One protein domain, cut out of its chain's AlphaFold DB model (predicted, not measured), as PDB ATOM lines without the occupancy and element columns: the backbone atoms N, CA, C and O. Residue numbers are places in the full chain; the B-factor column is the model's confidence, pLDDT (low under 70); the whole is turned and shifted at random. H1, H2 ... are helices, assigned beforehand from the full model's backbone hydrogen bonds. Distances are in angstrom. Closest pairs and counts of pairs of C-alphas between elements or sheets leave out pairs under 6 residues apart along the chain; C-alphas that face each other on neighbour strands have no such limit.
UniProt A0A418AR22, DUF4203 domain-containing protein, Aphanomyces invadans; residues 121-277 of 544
ATOM      1  N   MET A 121       1.601 -65.571  21.733       56.94
ATOM      2  CA  MET A 121       0.807 -64.649  22.549       56.94
ATOM      3  C   MET A 121       0.202 -63.484  21.753       56.94
ATOM      4  O   MET A 121      -0.976 -63.176  21.931       56.94
ATOM      5  N   SER A 122       0.951 -62.866  20.836       60.19
ATOM      6  CA  SER A 122       0.411 -61.814  19.962       60.19
ATOM      7  C   SER A 122      -0.592 -62.377  18.952       60.19
ATOM      8  O   SER A 122      -1.577 -61.714  18.638       60.19
ATOM      9  N   GLY A 123      -0.412 -63.634  18.523       63.88
ATOM     10  CA  GLY A 123      -1.411 -64.358  17.736       63.88
ATOM     11  C   GLY A 123      -2.730 -64.550  18.485       63.88
ATOM     12  O   GLY A 123      -3.792 -64.280  17.931       63.88
ATOM     13  N   ILE A 124      -2.682 -64.944  19.763       72.94
ATOM     14  CA  ILE A 124      -3.888 -65.065  20.598       72.94
ATOM     15  C   ILE A 124      -4.573 -63.700  20.764       72.94
ATOM     16  O   ILE A 124      -5.786 -63.602  20.583       72.94
ATOM     17  N   ALA A 125      -3.814 -62.637  21.046       70.19
ATOM     18  CA  ALA A 125      -4.363 -61.288  21.193       70.19
ATOM     19  C   ALA A 125      -5.046 -60.787  19.905       70.19
ATOM     20  O   ALA A 125      -6.145 -60.234  19.963       70.19
ATOM     21  N   ALA A 126      -4.442 -61.040  18.741       71.44
ATOM     22  CA  ALA A 126      -5.027 -60.703  17.447       71.44
ATOM     23  C   ALA A 126      -6.281 -61.531  17.121       71.44
ATOM     24  O   ALA A 126      -7.252 -61.009  16.580       71.44
ATOM     25  N   ALA A 127      -6.319 -62.817  17.475       78.19
ATOM     26  CA  ALA A 127      -7.520 -63.631  17.286       78.19
ATOM     27  C   ALA A 127      -8.689 -63.124  18.155       78.19
ATOM     28  O   ALA A 127      -9.826 -63.019  17.687       78.19
ATOM     29  N   LEU A 128      -8.403 -62.747  19.407       83.44
ATOM     30  CA  LEU A 128      -9.389 -62.172  20.325       83.44
ATOM     31  C   LEU A 128      -9.888 -60.795  19.862       83.44
ATOM     32  O   LEU A 128     -11.069 -60.485  20.045       83.44
ATOM     33  N   SER A 129      -9.037 -59.975  19.236       81.62
ATOM     34  CA  SER A 129      -9.431 -58.664  18.704       81.62
ATOM     35  C   SER A 129     -10.366 -58.772  17.491       81.62
ATOM     36  O   SER A 129     -11.278 -57.959  17.363       81.62
ATOM     37  N   ILE A 130     -10.245 -59.817  16.661       84.00
ATOM     38  CA  ILE A 130     -11.202 -60.091  15.571       84.00
ATOM     39  C   ILE A 130     -12.597 -60.360  16.145       84.00
ATOM     40  O   ILE A 130     -13.577 -59.724  15.755       84.00
ATOM     41  N   VAL A 131     -12.704 -61.288  17.100       90.12
ATOM     42  CA  VAL A 131     -14.005 -61.670  17.672       90.12
ATOM     43  C   VAL A 131     -14.619 -60.503  18.443       90.12
ATOM     44  O   VAL A 131     -15.780 -60.154  18.223       90.12
ATOM     45  N   SER A 132     -13.840 -59.860  19.315       86.56
ATOM     46  CA  SER A 132     -14.327 -58.724  20.105       86.56
ATOM     47  C   SER A 132     -14.653 -57.502  19.238       86.56
ATOM     48  O   SER A 132     -15.677 -56.862  19.472       86.56
ATOM     49  N   GLY A 133     -13.866 -57.222  18.194       85.06
ATOM     50  CA  GLY A 133     -14.114 -56.139  17.241       85.06
ATOM     51  C   GLY A 133     -15.407 -56.329  16.447       85.06
ATOM     52  O   GLY A 133     -16.203 -55.397  16.345       85.06
ATOM     53  N   ALA A 134     -15.680 -57.546  15.961       89.62
ATOM     54  CA  ALA A 134     -16.931 -57.862  15.269       89.62
ATOM     55  C   ALA A 134     -18.156 -57.712  16.192       89.62
ATOM     56  O   ALA A 134     -19.158 -57.107  15.806       89.62
ATOM     57  N   ILE A 135     -18.068 -58.206  17.433       90.12
ATOM     58  CA  ILE A 135     -19.141 -58.049  18.428       90.12
ATOM     59  C   ILE A 135     -19.382 -56.564  18.718       90.12
ATOM     60  O   ILE A 135     -20.529 -56.118  18.710       90.12
ATOM     61  N   LEU A 136     -18.320 -55.785  18.926       88.38
ATOM     62  CA  LEU A 136     -18.426 -54.359  19.223       88.38
ATOM     63  C   LEU A 136     -19.003 -53.565  18.037       88.38
ATOM     64  O   LEU A 136     -19.823 -52.675  18.251       88.38
ATOM     65  N   ALA A 137     -18.653 -53.923  16.798       89.50
ATOM     66  CA  ALA A 137     -19.135 -53.248  15.595       89.50
ATOM     67  C   ALA A 137     -20.625 -53.509  15.303       89.50
ATOM     68  O   ALA A 137     -21.361 -52.574  14.997       89.50
ATOM     69  N   PHE A 138     -21.085 -54.763  15.404       90.12
ATOM     70  CA  PHE A 138     -22.457 -55.138  15.024       90.12
ATOM     71  C   PHE A 138     -23.446 -55.142  16.194       90.12
ATOM     72  O   PHE A 138     -24.623 -54.827  16.025       90.12
ATOM     73  N   LEU A 139     -22.988 -55.525  17.386       90.69
ATOM     74  CA  LEU A 139     -23.829 -55.732  18.569       90.69
ATOM     75  C   LEU A 139     -23.516 -54.729  19.688       90.69
ATOM     76  O   LEU A 139     -24.180 -54.764  20.726       90.69
ATOM     77  N   GLY A 140     -22.561 -53.814  19.487       83.88
ATOM     78  CA  GLY A 140     -22.015 -52.965  20.547       83.88
ATOM     79  C   GLY A 140     -23.055 -52.113  21.273       83.88
ATOM     80  O   GLY A 140     -23.060 -52.061  22.503       83.88
ATOM     81  N   PHE A 141     -23.990 -51.507  20.537       83.38
ATOM     82  CA  PHE A 141     -25.087 -50.734  21.131       83.38
ATOM     83  C   PHE A 141     -26.152 -51.606  21.816       83.38
ATOM     84  O   PHE A 141     -26.755 -51.207  22.810       83.38
ATOM     85  N   LYS A 142     -26.396 -52.819  21.313       89.00
ATOM     86  CA  LYS A 142     -27.344 -53.745  21.950       89.00
ATOM     87  C   LYS A 142     -26.768 -54.317  23.250       89.00
ATOM     88  O   LYS A 142     -27.515 -54.621  24.175       89.00
ATOM     89  N   LEU A 143     -25.440 -54.422  23.323       87.62
ATOM     90  CA  LEU A 143     -24.676 -54.967  24.441       87.62
ATOM     91  C   LEU A 143     -23.799 -53.893  25.109       87.62
ATOM     92  O   LEU A 143     -22.641 -54.157  25.421       87.62
ATOM     93  N   LEU A 144     -24.335 -52.690  25.365       85.31
ATOM     94  CA  LEU A 144     -23.556 -51.543  25.876       85.31
ATOM     95  C   LEU A 144     -22.718 -51.855  27.123       85.31
ATOM     96  O   LEU A 144     -21.586 -51.395  27.224       85.31
ATOM     97  N   ARG A 145     -23.236 -52.671  28.046       89.00
ATOM     98  CA  ARG A 145     -22.497 -53.083  29.253       89.00
ATOM     99  C   ARG A 145     -21.269 -53.937  28.928       89.00
ATOM    100  O   ARG A 145     -20.220 -53.754  29.534       89.00
ATOM    101  N   ILE A 146     -21.388 -54.831  27.949       89.38
ATOM    102  CA  ILE A 146     -20.279 -55.672  27.479       89.38
ATOM    103  C   ILE A 146     -19.298 -54.827  26.659       89.38
ATOM    104  O   ILE A 146     -18.090 -54.977  26.798       89.38
ATOM    105  N   SER A 147     -19.793 -53.880  25.866       88.19
ATOM    106  CA  SER A 147     -18.962 -52.924  25.126       88.19
ATOM    107  C   SER A 147     -18.124 -52.046  26.061       88.19
ATOM    108  O   SER A 147     -16.930 -51.877  25.837       88.19
ATOM    109  N   ALA A 148     -18.721 -51.550  27.149       89.88
ATOM    110  CA  ALA A 148     -18.016 -50.806  28.190       89.88
ATOM    111  C   ALA A 148     -16.964 -51.666  28.909       89.88
ATOM    112  O   ALA A 148     -15.868 -51.178  29.178       89.88
ATOM    113  N   LEU A 149     -17.261 -52.948  29.161       92.62
ATOM    114  CA  LEU A 149     -16.297 -53.912  29.698       92.62
ATOM    115  C   LEU A 149     -15.100 -54.097  28.751       92.62
ATOM    116  O   LEU A 149     -13.965 -54.032  29.206       92.62
ATOM    117  N   LEU A 150     -15.335 -54.296  27.449       89.50
ATOM    118  CA  LEU A 150     -14.276 -54.516  26.455       89.50
ATOM    119  C   LEU A 150     -13.401 -53.270  26.250       89.50
ATOM    120  O   LEU A 150     -12.176 -53.371  26.287       89.50
ATOM    121  N   CYS A 151     -14.008 -52.089  26.090       87.62
ATOM    122  CA  CYS A 151     -13.264 -50.833  25.966       87.62
ATOM    123  C   CYS A 151     -12.500 -50.500  27.259       87.62
ATOM    124  O   CYS A 151     -11.333 -50.112  27.206       87.62
ATOM    125  N   GLY A 152     -13.124 -50.706  28.423       87.19
ATOM    126  CA  GLY A 152     -12.485 -50.528  29.726       87.19
ATOM    127  C   GLY A 152     -11.343 -51.516  29.969       87.19
ATOM    128  O   GLY A 152     -10.317 -51.123  30.514       87.19
ATOM    129  N   PHE A 153     -11.470 -52.762  29.503       89.38
ATOM    130  CA  PHE A 153     -10.395 -53.752  29.553       89.38
ATOM    131  C   PHE A 153      -9.198 -53.334  28.699       89.38
ATOM    132  O   PHE A 153      -8.066 -53.409  29.167       89.38
ATOM    133  N   ALA A 154      -9.434 -52.846  27.478       83.88
ATOM    134  CA  ALA A 154      -8.366 -52.387  26.595       83.88
ATOM    135  C   ALA A 154      -7.616 -51.176  27.178       83.88
ATOM    136  O   ALA A 154      -6.389 -51.191  27.264       83.88
ATOM    137  N   VAL A 155      -8.347 -50.148  27.629       84.31
ATOM    138  CA  VAL A 155      -7.751 -48.942  28.230       84.31
ATOM    139  C   VAL A 155      -7.047 -49.286  29.541       84.31
ATOM    140  O   VAL A 155      -5.883 -48.942  29.732       84.31
ATOM    141  N   GLY A 156      -7.727 -50.008  30.432       82.06
ATOM    142  CA  GLY A 156      -7.188 -50.375  31.732       82.06
ATOM    143  C   GLY A 156      -5.974 -51.286  31.633       82.06
ATOM    144  O   GLY A 156      -4.947 -51.001  32.244       82.06
ATOM    145  N   GLY A 157      -6.045 -52.313  30.789       78.44
ATOM    146  CA  GLY A 157      -4.943 -53.238  30.557       78.44
ATOM    147  C   GLY A 157      -3.708 -52.540  29.991       78.44
ATOM    148  O   GLY A 157      -2.609 -52.775  30.485       78.44
ATOM    149  N   LEU A 158      -3.882 -51.621  29.033       78.38
ATOM    150  CA  LEU A 158      -2.767 -50.856  28.471       78.38
ATOM    151  C   LEU A 158      -2.133 -49.921  29.512       78.38
ATOM    152  O   LEU A 158      -0.912 -49.875  29.636       78.38
ATOM    153  N   THR A 159      -2.944 -49.211  30.303       79.00
ATOM    154  CA  THR A 159      -2.414 -48.325  31.356       79.00
ATOM    155  C   THR A 159      -1.691 -49.095  32.461       79.00
ATOM    156  O   THR A 159      -0.627 -48.670  32.905       79.00
ATOM    157  N   SER A 160      -2.221 -50.247  32.882       79.94
ATOM    158  CA  SER A 160      -1.598 -51.088  33.908       79.94
ATOM    159  C   SER A 160      -0.336 -51.787  33.411       79.94
ATOM    160  O   SER A 160       0.619 -51.891  34.176       79.94
ATOM    161  N   TYR A 161      -0.297 -52.187  32.138       74.31
ATOM    162  CA  TYR A 161       0.909 -52.696  31.486       74.31
ATOM    163  C   TYR A 161       2.038 -51.657  31.540       74.31
ATOM    164  O   TYR A 161       3.120 -51.940  32.049       74.31
ATOM    165  N   VAL A 162       1.755 -50.425  31.105       73.19
ATOM    166  CA  VAL A 162       2.728 -49.322  31.117       73.19
ATOM    167  C   VAL A 162       3.164 -48.969  32.541       73.19
ATOM    168  O   VAL A 162       4.327 -48.673  32.795       73.19
ATOM    169  N   LEU A 163       2.242 -49.005  33.500       76.44
ATOM    170  CA  LEU A 163       2.573 -48.769  34.900       76.44
ATOM    171  C   LEU A 163       3.510 -49.865  35.441       76.44
ATOM    172  O   LEU A 163       4.474 -49.562  36.143       76.44
ATOM    173  N   SER A 164       3.286 -51.125  35.059       69.69
ATOM    174  CA  SER A 164       4.133 -52.258  35.447       69.69
ATOM    175  C   SER A 164       5.560 -52.141  34.917       69.69
ATOM    176  O   SER A 164       6.492 -52.489  35.639       69.69
ATOM    177  N   THR A 165       5.758 -51.625  33.700       67.50
ATOM    178  CA  THR A 165       7.107 -51.433  33.137       67.50
ATOM    179  C   THR A 165       7.891 -50.319  33.832       67.50
ATOM    180  O   THR A 165       9.115 -50.307  33.773       67.50
ATOM    181  N   ILE A 166       7.210 -49.387  34.508       72.12
ATOM    182  CA  ILE A 166       7.851 -48.341  35.324       72.12
ATOM    183  C   ILE A 166       8.195 -48.872  36.724       72.12
ATOM    184  O   ILE A 166       9.237 -48.531  37.277       72.12
ATOM    185  N   LEU A 167       7.313 -49.689  37.310       73.56
ATOM    186  CA  LEU A 167       7.445 -50.190  38.684       73.56
ATOM    187  C   LEU A 167       8.422 -51.362  38.836       73.56
ATOM    188  O   LEU A 167       9.009 -51.502  39.906       73.56
ATOM    189  N   PHE A 168       8.598 -52.187  37.801       68.69
ATOM    190  CA  PHE A 168       9.477 -53.360  37.830       68.69
ATOM    191  C   PHE A 168      10.545 -53.257  36.730       68.69
ATOM    192  O   PHE A 168      10.303 -53.697  35.611       68.69
ATOM    193  N   PRO A 169      11.731 -52.690  37.023       61.78
ATOM    194  CA  PRO A 169      12.820 -52.551  36.050       61.78
ATOM    195  C   PRO A 169      13.619 -53.844  35.797       61.78
ATOM    196  O   PRO A 169      14.523 -53.843  34.962       61.78
ATOM    197  N   ASP A 170      13.336 -54.932  36.524       61.31
ATOM    198  CA  ASP A 170      14.144 -56.157  36.498       61.31
ATOM    199  C   ASP A 170      13.820 -57.070  35.290       61.31
ATOM    200  O   ASP A 170      12.683 -57.519  35.133       61.31
ATOM    201  N   PRO A 171      14.812 -57.452  34.462       55.62
ATOM    202  CA  PRO A 171      14.589 -58.088  33.156       55.62
ATOM    203  C   PRO A 171      13.979 -59.499  33.201       55.62
ATOM    204  O   PRO A 171      13.421 -59.949  32.206       55.62
ATOM    205  N   SER A 172      14.057 -60.211  34.328       58.28
ATOM    206  CA  SER A 172      13.603 -61.609  34.429       58.28
ATOM    207  C   SER A 172      12.121 -61.774  34.783       58.28
ATOM    208  O   SER A 172      11.559 -62.846  34.561       58.28
ATOM    209  N   SER A 173      11.469 -60.737  35.319       58.75
ATOM    210  CA  SER A 173      10.071 -60.778  35.779       58.75
ATOM    211  C   SER A 173       9.141 -59.827  35.020       58.75
ATOM    212  O   SER A 173       7.922 -59.951  35.157       58.75
ATOM    213  N   ILE A 174       9.680 -58.938  34.173       62.66
ATOM    214  CA  ILE A 174       8.905 -57.936  33.421       62.66
ATOM    215  C   ILE A 174       7.804 -58.572  32.573       62.66
ATOM    216  O   ILE A 174       6.675 -58.101  32.622       62.66
ATOM    217  N   VAL A 175       8.078 -59.655  31.838       62.31
ATOM    218  CA  VAL A 175       7.088 -60.228  30.906       62.31
ATOM    219  C   VAL A 175       5.879 -60.781  31.660       62.31
ATOM    220  O   VAL A 175       4.738 -60.424  31.368       62.31
ATOM    221  N   LEU A 176       6.112 -61.614  32.678       69.38
ATOM    222  CA  LEU A 176       5.035 -62.211  33.468       69.38
ATOM    223  C   LEU A 176       4.264 -61.147  34.266       69.38
ATOM    224  O   LEU A 176       3.033 -61.177  34.301       69.38
ATOM    225  N   ALA A 177       4.972 -60.188  34.867       68.62
ATOM    226  CA  ALA A 177       4.360 -59.092  35.613       68.62
ATOM    227  C   ALA A 177       3.533 -58.165  34.706       68.62
ATOM    228  O   ALA A 177       2.436 -57.748  35.080       68.62
ATOM    229  N   ALA A 178       4.003 -57.894  33.488       68.44
ATOM    230  CA  ALA A 178       3.305 -57.059  32.521       68.44
ATOM    231  C   ALA A 178       2.014 -57.722  32.007       68.44
ATOM    232  O   ALA A 178       0.985 -57.064  31.870       68.44
ATOM    233  N   TRP A 179       2.015 -59.041  31.802       69.81
ATOM    234  CA  TRP A 179       0.798 -59.771  31.430       69.81
ATOM    235  C   TRP A 179      -0.209 -59.888  32.574       69.81
ATOM    236  O   TRP A 179      -1.409 -59.703  32.362       69.81
ATOM    237  N   LEU A 180       0.265 -60.160  33.793       82.50
ATOM    238  CA  LEU A 180      -0.597 -60.206  34.974       82.50
ATOM    239  C   LEU A 180      -1.207 -58.833  35.273       82.50
ATOM    240  O   LEU A 180      -2.401 -58.746  35.552       82.50
ATOM    241  N   SER A 181      -0.427 -57.757  35.162       80.50
ATOM    242  CA  SER A 181      -0.924 -56.390  35.349       80.50
ATOM    243  C   SER A 181      -1.895 -55.966  34.248       80.50
ATOM    244  O   SER A 181      -2.901 -55.331  34.561       80.50
ATOM    245  N   LEU A 182      -1.675 -56.374  32.994       81.44
ATOM    246  CA  LEU A 182      -2.630 -56.164  31.904       81.44
ATOM    247  C   LEU A 182      -3.967 -56.855  32.197       81.44
ATOM    248  O   LEU A 182      -5.022 -56.236  32.069       81.44
ATOM    249  N   LEU A 183      -3.934 -58.121  32.621       86.69
ATOM    250  CA  LEU A 183      -5.147 -58.900  32.877       86.69
ATOM    251  C   LEU A 183      -5.907 -58.384  34.104       86.69
ATOM    252  O   LEU A 183      -7.118 -58.175  34.033       86.69
ATOM    253  N   VAL A 184      -5.207 -58.140  35.214       90.75
ATOM    254  CA  VAL A 184      -5.809 -57.647  36.462       90.75
ATOM    255  C   VAL A 184      -6.313 -56.214  36.295       90.75
ATOM    256  O   VAL A 184      -7.450 -55.916  36.658       90.75
ATOM    257  N   GLY A 185      -5.499 -55.335  35.707       88.31
ATOM    258  CA  GLY A 185      -5.848 -53.938  35.464       88.31
ATOM    259  C   GLY A 185      -6.999 -53.779  34.478       88.31
ATOM    260  O   GLY A 185      -7.950 -53.038  34.740       88.31
ATOM    261  N   GLY A 186      -6.965 -54.542  33.383       88.50
ATOM    262  CA  GLY A 186      -8.044 -54.588  32.403       88.50
ATOM    263  C   GLY A 186      -9.351 -55.099  33.006       88.50
ATOM    264  O   GLY A 186     -10.395 -54.476  32.817       88.50
ATOM    265  N   LEU A 187      -9.321 -56.192  33.777       93.44
ATOM    266  CA  LEU A 187     -10.530 -56.730  34.407       93.44
ATOM    267  C   LEU A 187     -11.122 -55.738  35.417       93.44
ATOM    268  O   LEU A 187     -12.328 -55.506  35.413       93.44
ATOM    269  N   LEU A 188     -10.283 -55.122  36.253       94.00
ATOM    270  CA  LEU A 188     -10.727 -54.190  37.286       94.00
ATOM    271  C   LEU A 188     -11.383 -52.947  36.674       94.00
ATOM    272  O   LEU A 188     -12.514 -52.610  37.023       94.00
ATOM    273  N   ILE A 189     -10.711 -52.296  35.721       92.19
ATOM    274  CA  ILE A 189     -11.236 -51.092  35.062       92.19
ATOM    275  C   ILE A 189     -12.437 -51.441  34.177       92.19
ATOM    276  O   ILE A 189     -13.432 -50.715  34.184       92.19
ATOM    277  N   GLY A 190     -12.404 -52.577  33.478       91.81
ATOM    278  CA  GLY A 190     -13.525 -53.061  32.678       91.81
ATOM    279  C   GLY A 190     -14.784 -53.320  33.514       91.81
ATOM    280  O   GLY A 190     -15.871 -52.878  33.142       91.81
ATOM    281  N   VAL A 191     -14.656 -53.980  34.670       94.88
ATOM    282  CA  VAL A 191     -15.788 -54.223  35.579       94.88
ATOM    283  C   VAL A 191     -16.324 -52.906  36.141       94.88
ATOM    284  O   VAL A 191     -17.538 -52.720  36.176       94.88
ATOM    285  N   ILE A 192     -15.459 -51.951  36.501       94.31
ATOM    286  CA  ILE A 192     -15.899 -50.614  36.934       94.31
ATOM    287  C   ILE A 192     -16.699 -49.914  35.826       94.31
ATOM    288  O   ILE A 192     -17.774 -49.378  36.101       94.31
ATOM    289  N   CYS A 193     -16.232 -49.965  34.575       92.88
ATOM    290  CA  CYS A 193     -16.940 -49.390  33.426       92.88
ATOM    291  C   CYS A 193     -18.297 -50.061  33.176       92.88
ATOM    292  O   CYS A 193     -19.245 -49.401  32.756       92.88
ATOM    293  N   MET A 194     -18.407 -51.363  33.450       93.94
ATOM    294  CA  MET A 194     -19.662 -52.107  33.349       93.94
ATOM    295  C   MET A 194     -20.655 -51.739  34.464       93.94
ATOM    296  O   MET A 194     -21.860 -51.689  34.213       93.94
ATOM    297  N   LEU A 195     -20.167 -51.510  35.689       93.25
ATOM    298  CA  LEU A 195     -20.997 -51.207  36.863       93.25
ATOM    299  C   LEU A 195     -21.439 -49.739  36.912       93.25
ATOM    300  O   LEU A 195     -22.551 -49.449  37.352       93.25
ATOM    301  N   VAL A 196     -20.585 -48.816  36.466       94.81
ATOM    302  CA  VAL A 196     -20.850 -47.375  36.502       94.81
ATOM    303  C   VAL A 196     -21.153 -46.879  35.093       94.81
ATOM    304  O   VAL A 196     -20.251 -46.541  34.330       94.81
ATOM    305  N   GLU A 197     -22.442 -46.781  34.757       88.31
ATOM    306  CA  GLU A 197     -22.903 -46.461  33.396       88.31
ATOM    307  C   GLU A 197     -22.343 -45.130  32.861       88.31
ATOM    308  O   GLU A 197     -21.999 -45.033  31.686       88.31
ATOM    309  N   GLN A 198     -22.175 -44.115  33.717       90.75
ATOM    310  CA  GLN A 198     -21.576 -42.835  33.311       90.75
ATOM    311  C   GLN A 198     -20.099 -42.973  32.912       90.75
ATOM    312  O   GLN A 198     -19.676 -42.388  31.916       90.75
ATOM    313  N   VAL A 199     -19.329 -43.776  33.653       92.69
ATOM    314  CA  VAL A 199     -17.913 -44.044  33.357       92.69
ATOM    315  C   VAL A 199     -17.797 -44.923  32.114       92.69
ATOM    316  O   VAL A 199     -16.992 -44.633  31.234       92.69
ATOM    317  N   GLY A 200     -18.652 -45.942  31.988       90.75
ATOM    318  CA  GLY A 200     -18.716 -46.790  30.800       90.75
ATOM    319  C   GLY A 200     -19.020 -46.001  29.526       90.75
ATOM    320  O   GLY A 200     -18.313 -46.151  28.531       90.75
ATOM    321  N   ASN A 201     -20.009 -45.102  29.561       92.69
ATOM    322  CA  ASN A 201     -20.354 -44.256  28.415       92.69
ATOM    323  C   ASN A 201     -19.205 -43.315  28.025       92.69
ATOM    324  O   ASN A 201     -18.927 -43.160  26.835       92.69
ATOM    325  N   PHE A 202     -18.514 -42.733  29.012       94.75
ATOM    326  CA  PHE A 202     -17.335 -41.905  28.767       94.75
ATOM    327  C   PHE A 202     -16.220 -42.701  28.080       94.75
ATOM    328  O   PHE A 202     -15.695 -42.256  27.062       94.75
ATOM    329  N   ILE A 203     -15.886 -43.890  28.592       92.94
ATOM    330  CA  ILE A 203     -14.807 -44.725  28.044       92.94
ATOM    331  C   ILE A 203     -15.137 -45.218  26.635       92.94
ATOM    332  O   ILE A 203     -14.283 -45.144  25.759       92.94
ATOM    333  N   VAL A 204     -16.375 -45.646  26.375       92.19
ATOM    334  CA  VAL A 204     -16.810 -46.035  25.023       92.19
ATOM    335  C   VAL A 204     -16.702 -44.856  24.048       92.19
ATOM    336  O   VAL A 204     -16.205 -45.028  22.935       92.19
ATOM    337  N   GLY A 205     -17.109 -43.654  24.467       91.44
ATOM    338  CA  GLY A 205     -16.942 -42.431  23.679       91.44
ATOM    339  C   GLY A 205     -15.476 -42.073  23.429       91.44
ATOM    340  O   GLY A 205     -15.102 -41.750  22.301       91.44
ATOM    341  N   ALA A 206     -14.630 -42.196  24.453       91.75
ATOM    342  CA  ALA A 206     -13.199 -41.932  24.365       91.75
ATOM    343  C   ALA A 206     -12.487 -42.916  23.426       91.75
ATOM    344  O   ALA A 206     -11.687 -42.489  22.596       91.75
ATOM    345  N   SER A 207     -12.826 -44.209  23.474       87.62
ATOM    346  CA  SER A 207     -12.321 -45.203  22.519       87.62
ATOM    347  C   SER A 207     -12.726 -44.871  21.079       87.62
ATOM    348  O   SER A 207     -11.896 -44.974  20.176       87.62
ATOM    349  N   GLY A 208     -13.955 -44.384  20.867       86.44
ATOM    350  CA  GLY A 208     -14.400 -43.882  19.565       86.44
ATOM    351  C   GLY A 208     -13.611 -42.656  19.095       86.44
ATOM    352  O   GLY A 208     -13.262 -42.568  17.920       86.44
ATOM    353  N   GLY A 209     -13.278 -41.738  20.009       86.44
ATOM    354  CA  GLY A 209     -12.417 -40.581  19.737       86.44
ATOM    355  C   GLY A 209     -10.993 -40.968  19.364       86.44
ATOM    356  O   GLY A 209     -10.461 -40.437  18.391       86.44
ATOM    357  N   MET A 210     -10.411 -41.947  20.057       85.19
ATOM    358  CA  MET A 210      -9.102 -42.495  19.702       85.19
ATOM    359  C   MET A 210      -9.138 -43.194  18.337       85.19
ATOM    360  O   MET A 210      -8.263 -42.963  17.506       85.19
ATOM    361  N   ALA A 211     -10.168 -44.000  18.059       82.00
ATOM    362  CA  ALA A 211     -10.334 -44.650  16.760       82.00
ATOM    363  C   ALA A 211     -10.465 -43.623  15.621       82.00
ATOM    364  O   ALA A 211      -9.828 -43.767  14.579       82.00
ATOM    365  N   LEU A 212     -11.229 -42.548  15.837       84.88
ATOM    366  CA  LEU A 212     -11.345 -41.451  14.879       84.88
ATOM    367  C   LEU A 212     -10.009 -40.724  14.678       84.88
ATOM    368  O   LEU A 212      -9.636 -40.446  13.541       84.88
ATOM    369  N   ALA A 213      -9.267 -40.460  15.756       80.50
ATOM    370  CA  ALA A 213      -7.948 -39.839  15.679       80.50
ATOM    371  C   ALA A 213      -6.957 -40.692  14.874       80.50
ATOM    372  O   ALA A 213      -6.209 -40.146  14.065       80.50
ATOM    373  N   ILE A 214      -6.992 -42.019  15.034       76.62
ATOM    374  CA  ILE A 214      -6.186 -42.959  14.241       76.62
ATOM    375  C   ILE A 214      -6.579 -42.889  12.759       76.62
ATOM    376  O   ILE A 214      -5.704 -42.779  11.903       76.62
ATOM    377  N   LEU A 215      -7.877 -42.882  12.436       78.38
ATOM    378  CA  LEU A 215      -8.346 -42.766  11.048       78.38
ATOM    379  C   LEU A 215      -7.934 -41.433  10.407       78.38
ATOM    380  O   LEU A 215      -7.441 -41.415   9.278       78.38
ATOM    381  N   MET A 216      -8.074 -40.319  11.131       80.38
ATOM    382  CA  MET A 216      -7.598 -39.004  10.685       80.38
ATOM    383  C   MET A 216      -6.080 -38.998  10.514       80.38
ATOM    384  O   MET A 216      -5.566 -38.388   9.575       80.38
ATOM    385  N   HIS A 217      -5.359 -39.699  11.391       78.56
ATOM    386  CA  HIS A 217      -3.913 -39.806  11.323       78.56
ATOM    387  C   HIS A 217      -3.413 -40.590  10.127       78.56
ATOM    388  O   HIS A 217      -2.489 -40.121   9.481       78.56
ATOM    389  N   ILE A 218      -4.059 -41.693   9.763       68.81
ATOM    390  CA  ILE A 218      -3.732 -42.425   8.533       68.81
ATOM    391  C   ILE A 218      -4.112 -41.601   7.289       68.81
ATOM    392  O   ILE A 218      -3.476 -41.733   6.248       68.81
ATOM    393  N   SER A 219      -5.127 -40.737   7.392       75.94
ATOM    394  CA  SER A 219      -5.639 -39.971   6.250       75.94
ATOM    395  C   SER A 219      -4.805 -38.728   5.922       75.94
ATOM    396  O   SER A 219      -4.406 -38.544   4.778       75.94
ATOM    397  N   PHE A 220      -4.580 -37.840   6.895       79.00
ATOM    398  CA  PHE A 220      -3.929 -36.546   6.639       79.00
ATOM    399  C   PHE A 220      -3.246 -35.913   7.857       79.00
ATOM    400  O   PHE A 220      -2.450 -34.996   7.685       79.00
ATOM    401  N   ASN A 221      -3.529 -36.348   9.094       66.31
ATOM    402  CA  ASN A 221      -3.052 -35.635  10.288       66.31
ATOM    403  C   ASN A 221      -1.514 -35.577  10.390       66.31
ATOM    404  O   ASN A 221      -0.959 -34.641  10.957       66.31
ATOM    405  N   TYR A 222      -0.822 -36.571   9.827       67.50
ATOM    406  CA  TYR A 222       0.641 -36.610   9.770       67.50
ATOM    407  C   TYR A 222       1.247 -35.438   8.973       67.50
ATOM    408  O   TYR A 222       2.404 -35.087   9.195       67.50
ATOM    409  N   LEU A 223       0.469 -34.796   8.091       71.88
ATOM    410  CA  LEU A 223       0.904 -33.653   7.282       71.88
ATOM    411  C   LEU A 223       0.965 -32.345   8.080       71.88
ATOM    412  O   LEU A 223       1.725 -31.453   7.717       71.88
ATOM    413  N   PHE A 224       0.188 -32.214   9.161       71.56
ATOM    414  CA  PHE A 224       0.161 -30.980   9.956       71.56
ATOM    415  C   PHE A 224       1.435 -30.765  10.770       71.56
ATOM    416  O   PHE A 224       1.788 -29.624  11.059       71.56
ATOM    417  N   TRP A 225       2.132 -31.844  11.136       66.50
ATOM    418  CA  TRP A 225       3.403 -31.758  11.850       66.50
ATOM    419  C   TRP A 225       4.420 -32.772  11.306       66.50
ATOM    420  O   TRP A 225       4.701 -33.781  11.959       66.50
ATOM    421  N   PRO A 226       5.025 -32.493  10.134       63.91
ATOM    422  CA  PRO A 226       5.940 -33.426   9.473       63.91
ATOM    423  C   PRO A 226       7.186 -33.747  10.306       63.91
ATOM    424  O   PRO A 226       7.723 -34.846  10.222       63.91
ATOM    425  N   SER A 227       7.630 -32.805  11.144       65.25
ATOM    426  CA  SER A 227       8.802 -32.971  12.009       65.25
ATOM    427  C   SER A 227       8.605 -34.021  13.108       65.25
ATOM    428  O   SER A 227       9.586 -34.595  13.562       65.25
ATOM    429  N   ASN A 228       7.366 -34.254  13.561       61.38
ATOM    430  CA  ASN A 228       7.032 -35.212  14.619       61.38
ATOM    431  C   ASN A 228       5.613 -35.781  14.403       61.38
ATOM    432  O   ASN A 228       4.684 -35.412  15.130       61.38
ATOM    433  N   PRO A 229       5.415 -36.710  13.448       61.47
ATOM    434  CA  PRO A 229       4.082 -37.221  13.109       61.47
ATOM    435  C   PRO A 229       3.394 -37.904  14.303       61.47
ATOM    436  O   PRO A 229       2.188 -37.756  14.505       61.47
ATOM    437  N   ASN A 230       4.166 -38.569  15.165       65.56
ATOM    438  CA  ASN A 230       3.648 -39.221  16.370       65.56
ATOM    439  C   ASN A 230       3.092 -38.210  17.384       65.56
ATOM    440  O   ASN A 230       2.081 -38.479  18.028       65.56
ATOM    441  N   ALA A 231       3.694 -37.018  17.490       70.56
ATOM    442  CA  ALA A 231       3.179 -35.962  18.359       70.56
ATOM    443  C   ALA A 231       1.798 -35.478  17.890       70.56
ATOM    444  O   ALA A 231       0.912 -35.265  18.717       70.56
ATOM    445  N   ALA A 232       1.577 -35.389  16.573       67.56
ATOM    446  CA  ALA A 232       0.266 -35.064  16.019       67.56
ATOM    447  C   ALA A 232      -0.786 -36.128  16.374       67.56
ATOM    448  O   ALA A 232      -1.899 -35.771  16.765       67.56
ATOM    449  N   LEU A 233      -0.442 -37.422  16.317       71.62
ATOM    450  CA  LEU A 233      -1.342 -38.492  16.760       71.62
ATOM    451  C   LEU A 233      -1.691 -38.362  18.247       71.62
ATOM    452  O   LEU A 233      -2.856 -38.492  18.603       71.62
ATOM    453  N   TYR A 234      -0.717 -38.070  19.112       76.88
ATOM    454  CA  TYR A 234      -0.960 -37.938  20.551       76.88
ATOM    455  C   TYR A 234      -1.846 -36.742  20.896       76.88
ATOM    456  O   TYR A 234      -2.790 -36.881  21.673       76.88
ATOM    457  N   VAL A 235      -1.583 -35.581  20.294       81.31
ATOM    458  CA  VAL A 235      -2.360 -34.357  20.539       81.31
ATOM    459  C   VAL A 235      -3.801 -34.518  20.049       81.31
ATOM    460  O   VAL A 235      -4.752 -34.211  20.776       81.31
ATOM    461  N   TRP A 236      -3.989 -35.055  18.843       80.50
ATOM    462  CA  TRP A 236      -5.323 -35.296  18.291       80.50
ATOM    463  C   TRP A 236      -6.047 -36.456  18.974       80.50
ATOM    464  O   TRP A 236      -7.241 -36.361  19.242       80.50
ATOM    465  N   GLY A 237      -5.328 -37.518  19.327       82.81
ATOM    466  CA  GLY A 237      -5.850 -38.644  20.096       82.81
ATOM    467  C   GLY A 237      -6.369 -38.204  21.458       82.81
ATOM    468  O   GLY A 237      -7.509 -38.512  21.803       82.81
ATOM    469  N   ALA A 238      -5.586 -37.424  22.208       85.94
ATOM    470  CA  ALA A 238      -5.988 -36.921  23.518       85.94
ATOM    471  C   ALA A 238      -7.185 -35.962  23.429       85.94
ATOM    472  O   ALA A 238      -8.148 -36.102  24.184       85.94
ATOM    473  N   SER A 239      -7.153 -35.015  22.485       90.38
ATOM    474  CA  SER A 239      -8.230 -34.032  22.319       90.38
ATOM    475  C   SER A 239      -9.546 -34.679  21.875       90.38
ATOM    476  O   SER A 239     -10.573 -34.460  22.519       90.38
ATOM    477  N   LEU A 240      -9.534 -35.528  20.843       90.56
ATOM    478  CA  LEU A 240     -10.746 -36.190  20.351       90.56
ATOM    479  C   LEU A 240     -11.303 -37.210  21.347       90.56
ATOM    480  O   LEU A 240     -12.520 -37.286  21.505       90.56
ATOM    481  N   SER A 241     -10.448 -37.954  22.054       91.25
ATOM    482  CA  SER A 241     -10.901 -38.896  23.088       91.25
ATOM    483  C   SER A 241     -11.598 -38.175  24.242       91.25
ATOM    484  O   SER A 241     -12.649 -38.622  24.697       91.25
ATOM    485  N   LEU A 242     -11.066 -37.031  24.685       94.06
ATOM    486  CA  LEU A 242     -11.688 -36.237  25.743       94.06
ATOM    487  C   LEU A 242     -13.023 -35.636  25.284       94.06
ATOM    488  O   LEU A 242     -14.027 -35.754  25.986       94.06
ATOM    489  N   VAL A 243     -13.049 -35.021  24.097       95.31
ATOM    490  CA  VAL A 243     -14.250 -34.365  23.559       95.31
ATOM    491  C   VAL A 243     -15.357 -35.382  23.285       95.31
ATOM    492  O   VAL A 243     -16.479 -35.191  23.751       95.31
ATOM    493  N   LEU A 244     -15.064 -36.483  22.583       91.69
ATOM    494  CA  LEU A 244     -16.073 -37.507  22.291       91.69
ATOM    495  C   LEU A 244     -16.469 -38.313  23.530       91.69
ATOM    496  O   LEU A 244     -17.625 -38.714  23.627       91.69
ATOM    497  N   GLY A 245     -15.571 -38.494  24.503       92.88
ATOM    498  CA  GLY A 245     -15.913 -39.074  25.802       92.88
ATOM    499  C   GLY A 245     -16.930 -38.220  26.564       92.88
ATOM    500  O   GLY A 245     -17.956 -38.730  27.014       92.88
ATOM    501  N   LEU A 246     -16.701 -36.904  26.654       95.00
ATOM    502  CA  LEU A 246     -17.638 -35.972  27.295       95.00
ATOM    503  C   LEU A 246     -18.968 -35.896  26.538       95.00
ATOM    504  O   LEU A 246     -20.036 -35.998  27.143       95.00
ATOM    505  N   LEU A 247     -18.918 -35.775  25.209       93.56
ATOM    506  CA  LEU A 247     -20.121 -35.762  24.383       93.56
ATOM    507  C   LEU A 247     -20.900 -37.076  24.490       93.56
ATOM    508  O   LEU A 247     -22.124 -37.035  24.454       93.56
ATOM    509  N   ALA A 248     -20.248 -38.231  24.660       92.50
ATOM    510  CA  ALA A 248     -20.945 -39.512  24.801       92.50
ATOM    511  C   ALA A 248     -21.792 -39.570  26.077       92.50
ATOM    512  O   ALA A 248     -22.883 -40.142  26.066       92.50
ATOM    513  N   VAL A 249     -21.338 -38.919  27.151       94.00
ATOM    514  CA  VAL A 249     -22.114 -38.776  28.390       94.00
ATOM    515  C   VAL A 249     -23.274 -37.789  28.215       94.00
ATOM    516  O   VAL A 249     -24.359 -38.041  28.733       94.00
ATOM    517  N   LEU A 250     -23.073 -36.695  27.471       92.31
ATOM    518  CA  LEU A 250     -24.076 -35.633  27.290       92.31
ATOM    519  C   LEU A 250     -25.162 -35.979  26.256       92.31
ATOM    520  O   LEU A 250     -26.346 -35.772  26.498       92.31
ATOM    521  N   VAL A 251     -24.755 -36.488  25.093       90.62
ATOM    522  CA  VAL A 251     -25.616 -36.794  23.937       90.62
ATOM    523  C   VAL A 251     -26.250 -38.185  24.071       90.62
ATOM    524  O   VAL A 251     -27.347 -38.433  23.567       90.62
ATOM    525  N   GLY A 252     -25.582 -39.105  24.770       86.69
ATOM    526  CA  GLY A 252     -26.089 -40.442  25.061       86.69
ATOM    527  C   GLY A 252     -26.102 -41.376  23.847       86.69
ATOM    528  O   GLY A 252     -25.123 -41.511  23.112       86.69
ATOM    529  N   LYS A 253     -27.229 -42.069  23.649       87.69
ATOM    530  CA  LYS A 253     -27.369 -43.226  22.743       87.69
ATOM    531  C   LYS A 253     -26.840 -43.035  21.309       87.69
ATOM    532  O   LYS A 253     -26.120 -43.926  20.866       87.69
ATOM    533  N   PRO A 254     -27.151 -41.953  20.566       88.00
ATOM    534  CA  PRO A 254     -26.759 -41.873  19.158       88.00
ATOM    535  C   PRO A 254     -25.238 -41.789  18.977       88.00
ATOM    536  O   PRO A 254     -24.702 -42.407  18.062       88.00
ATOM    537  N   LEU A 255     -24.524 -41.112  19.881       88.81
ATOM    538  CA  LEU A 255     -23.065 -41.037  19.811       88.81
ATOM    539  C   LEU A 255     -22.400 -42.364  20.211       88.81
ATOM    540  O   LEU A 255     -21.397 -42.752  19.618       88.81
ATOM    541  N   LEU A 256     -22.993 -43.105  21.154       89.38
ATOM    542  CA  LEU A 256     -22.507 -44.431  21.555       89.38
ATOM    543  C   LEU A 256     -22.608 -45.464  20.419       89.38
ATOM    544  O   LEU A 256     -21.727 -46.315  20.290       89.38
ATOM    545  N   VAL A 257     -23.638 -45.378  19.566       90.56
ATOM    546  CA  VAL A 257     -23.749 -46.224  18.360       90.56
ATOM    547  C   VAL A 257     -22.566 -45.973  17.421       90.56
ATOM    548  O   VAL A 257     -21.912 -46.917  16.985       90.56
ATOM    549  N   VAL A 258     -22.249 -44.704  17.154       91.19
ATOM    550  CA  VAL A 258     -21.142 -44.336  16.256       91.19
ATOM    551  C   VAL A 258     -19.789 -44.737  16.853       91.19
ATOM    552  O   VAL A 258     -18.959 -45.322  16.162       91.19
ATOM    553  N   ALA A 259     -19.577 -44.482  18.147       88.56
ATOM    554  CA  ALA A 259     -18.321 -44.780  18.830       88.56
ATOM    555  C   ALA A 259     -18.013 -46.286  18.887       88.56
ATOM    556  O   ALA A 259     -16.877 -46.694  18.630       88.56
ATOM    557  N   THR A 260     -19.018 -47.123  19.175       88.94
ATOM    558  CA  THR A 260     -18.863 -48.590  19.178       88.94
ATOM    559  C   THR A 260     -18.608 -49.141  17.776       88.94
ATOM    560  O   THR A 260     -17.718 -49.974  17.614       88.94
ATOM    561  N   GLY A 261     -19.292 -48.614  16.755       89.56
ATOM    562  CA  GLY A 261     -19.048 -48.970  15.355       89.56
ATOM    563  C   GLY A 261     -17.620 -48.654  14.898       89.56
ATOM    564  O   GLY A 261     -16.939 -49.526  14.359       89.56
ATOM    565  N   LEU A 262     -17.139 -47.433  15.168       86.56
ATOM    566  CA  LEU A 262     -15.778 -47.005  14.817       86.56
ATOM    567  C   LEU A 262     -14.709 -47.828  15.543       86.56
ATOM    568  O   LEU A 262     -13.787 -48.340  14.911       86.56
ATOM    569  N   THR A 263     -14.851 -47.988  16.859       84.88
ATOM    570  CA  THR A 263     -13.892 -48.743  17.680       84.88
ATOM    571  C   THR A 263     -13.866 -50.218  17.282       84.88
ATOM    572  O   THR A 263     -12.794 -50.795  17.098       84.88
ATOM    573  N   GLY A 264     -15.040 -50.834  17.112       82.88
ATOM    574  CA  GLY A 264     -15.170 -52.233  16.715       82.88
ATOM    575  C   GLY A 264     -14.612 -52.502  15.321       82.88
ATOM    576  O   GLY A 264     -13.827 -53.434  15.154       82.88
ATOM    577  N   GLY A 265     -14.938 -51.653  14.341       82.25
ATOM    578  CA  GLY A 265     -14.420 -51.762  12.976       82.25
ATOM    579  C   GLY A 265     -12.898 -51.631  12.910       82.25
ATOM    580  O   GLY A 265     -12.239 -52.453  12.275       82.25
ATOM    581  N   LEU A 266     -12.325 -50.656  13.623       79.75
ATOM    582  CA  LEU A 266     -10.873 -50.470  13.690       79.75
ATOM    583  C   LEU A 266     -10.177 -51.681  14.336       79.75
ATOM    584  O   LEU A 266      -9.191 -52.186  13.806       79.75
ATOM    585  N   THR A 267     -10.723 -52.183  15.446       77.25
ATOM    586  CA  THR A 267     -10.166 -53.328  16.188       77.25
ATOM    587  C   THR A 267     -10.253 -54.623  15.375       77.25
ATOM    588  O   THR A 267      -9.305 -55.407  15.346       77.25
ATOM    589  N   PHE A 268     -11.360 -54.819  14.653       82.25
ATOM    590  CA  PHE A 268     -11.568 -55.948  13.750       82.25
ATOM    591  C   PHE A 268     -10.562 -55.952  12.593       82.25
ATOM    592  O   PHE A 268      -9.915 -56.969  12.338       82.25
ATOM    593  N   ILE A 269     -10.388 -54.806  11.925       78.44
ATOM    594  CA  ILE A 269      -9.426 -54.654  10.825       78.44
ATOM    595  C   ILE A 269      -7.992 -54.838  11.333       78.44
ATOM    596  O   ILE A 269      -7.197 -55.500  10.667       78.44
ATOM    597  N   TRP A 270      -7.668 -54.319  12.520       75.62
ATOM    598  CA  TRP A 270      -6.359 -54.518  13.142       75.62
ATOM    599  C   TRP A 270      -6.070 -56.005  13.414       75.62
ATOM    600  O   TRP A 270      -5.001 -56.497  13.055       75.62
ATOM    601  N   GLY A 271      -7.043 -56.745  13.959       66.06
ATOM    602  CA  GLY A 271      -6.916 -58.186  14.202       66.06
ATOM    603  C   GLY A 271      -6.735 -59.007  12.922       66.06
ATOM    604  O   GLY A 271      -5.865 -59.875  12.861       66.06
ATOM    605  N   ILE A 272      -7.490 -58.695  11.861       74.06
ATOM    606  CA  ILE A 272      -7.297 -59.312  10.536       74.06
ATOM    607  C   ILE A 272      -5.913 -58.969   9.983       74.06
ATOM    608  O   ILE A 272      -5.244 -59.839   9.426       74.06
ATOM    609  N   GLY A 273      -5.472 -57.722  10.154       60.66
ATOM    610  CA  GLY A 273      -4.185 -57.239   9.669       60.66
ATOM    611  C   GLY A 273      -2.993 -58.028  10.202       60.66
ATOM    612  O   GLY A 273      -2.030 -58.224   9.459       60.66
ATOM    613  N   TYR A 274      -3.088 -58.553  11.426       66.44
ATOM    614  CA  TYR A 274      -2.064 -59.415  12.018       66.44
ATOM    615  C   TYR A 274      -1.870 -60.734  11.243       66.44
ATOM    616  O   TYR A 274      -0.735 -61.157  11.036       66.44
ATOM    617  N   PHE A 275      -2.953 -61.376  10.781       72.00
ATOM    618  CA  PHE A 275      -2.888 -62.679  10.093       72.00
ATOM    619  C   PHE A 275      -2.836 -62.576   8.568       72.00
ATOM    620  O   PHE A 275      -2.139 -63.349   7.918       72.00
ATOM    621  N   ALA A 276      -3.593 -61.646   7.984       62.41
ATOM    622  CA  ALA A 276      -3.672 -61.479   6.536       62.41
ATOM    623  C   ALA A 276      -2.408 -60.820   5.960       62.41
ATOM    624  O   ALA A 276      -2.110 -60.980   4.774       62.41
ATOM    625  N   GLY A 277      -1.675 -60.069   6.794       48.22
ATOM    626  CA  GLY A 277      -0.634 -59.155   6.343       48.22
ATOM    627  C   GLY A 277      -1.195 -58.054   5.428       48.22
ATOM    628  O   GLY A 277      -2.316 -58.126   4.929       48.22
TER     629      GLY A 277
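What this domain is: This is residues 121 to 277 of the 544 residues of the protein "DUF4203 domain-containing protein" of Aphanomyces invadans (UniProt A0A418AR22). Three pairs of long helices, H1 with H6, H2 with H3 and H4 with H5, come together at one end and splay apart at the other like a tripod. H4 packs on both H2 and H6. The printed part has 157 residues, with six named helices, H1 to H6 along the chain, and no named strand: all helix. It is compact, with a radius of gyration of the C-alphas of 15.9 A and spans of 47 by 43 by 32 A.

How they stand to each other: H1, residues 121 to 139, touches H6, residues 253 to 276, opposite ways at 33 degrees, a shallow tilt only just short of steep; the closest C-alphas, of Gly 133 and Gly 264, are 4.1 A apart. H2, residues 144 to 167, and H3, residues 174 to 195, form a helical hairpin; their closest C-alphas are those of Phe 153 and Gly 186, 3.8 A. H4, residues 197 to 219, is the hub and touches H2, with H4 residues 197 to 207 and H2 residues 145 to 152 alone; the closest C-alphas are those of Ala 148 and Gly 200, 4.8 A. H4 and H5, residues 229 to 251, form another helical hairpin, the C-alphas of Ala 206 and Ser 241 closest at 4.0 A. H4 touches H6 at a steep tilt of 53 degrees, the same way, with H6 residues 255 to 266 alone; the closest C-alphas, of Gly 208 and Ala 259, are 4.1 A apart. H3 and H5 are apart. Every O i to N i+4 pair is within hydrogen-bond range in H1 to H5, and 19 of 20 in H6.

Where its parts are: H1 begins at C-alpha 121 (0.807, -64.649, 22.549) and measures 26.5 A; H2 measures 33.6 A, H3 30.8 A, H4 32.8 A, H5 31.6 A and H6 34.0 A, ending at C-alpha 276 (-3.672, -61.479, 6.536).

The domain as a whole: The farthest C-alphas, of Ser 172 and Val 251, are 47.6 A apart. The printed part has no cut and no long link. Of its residues, 32 have pLDDT under 70, among them 168 to 179.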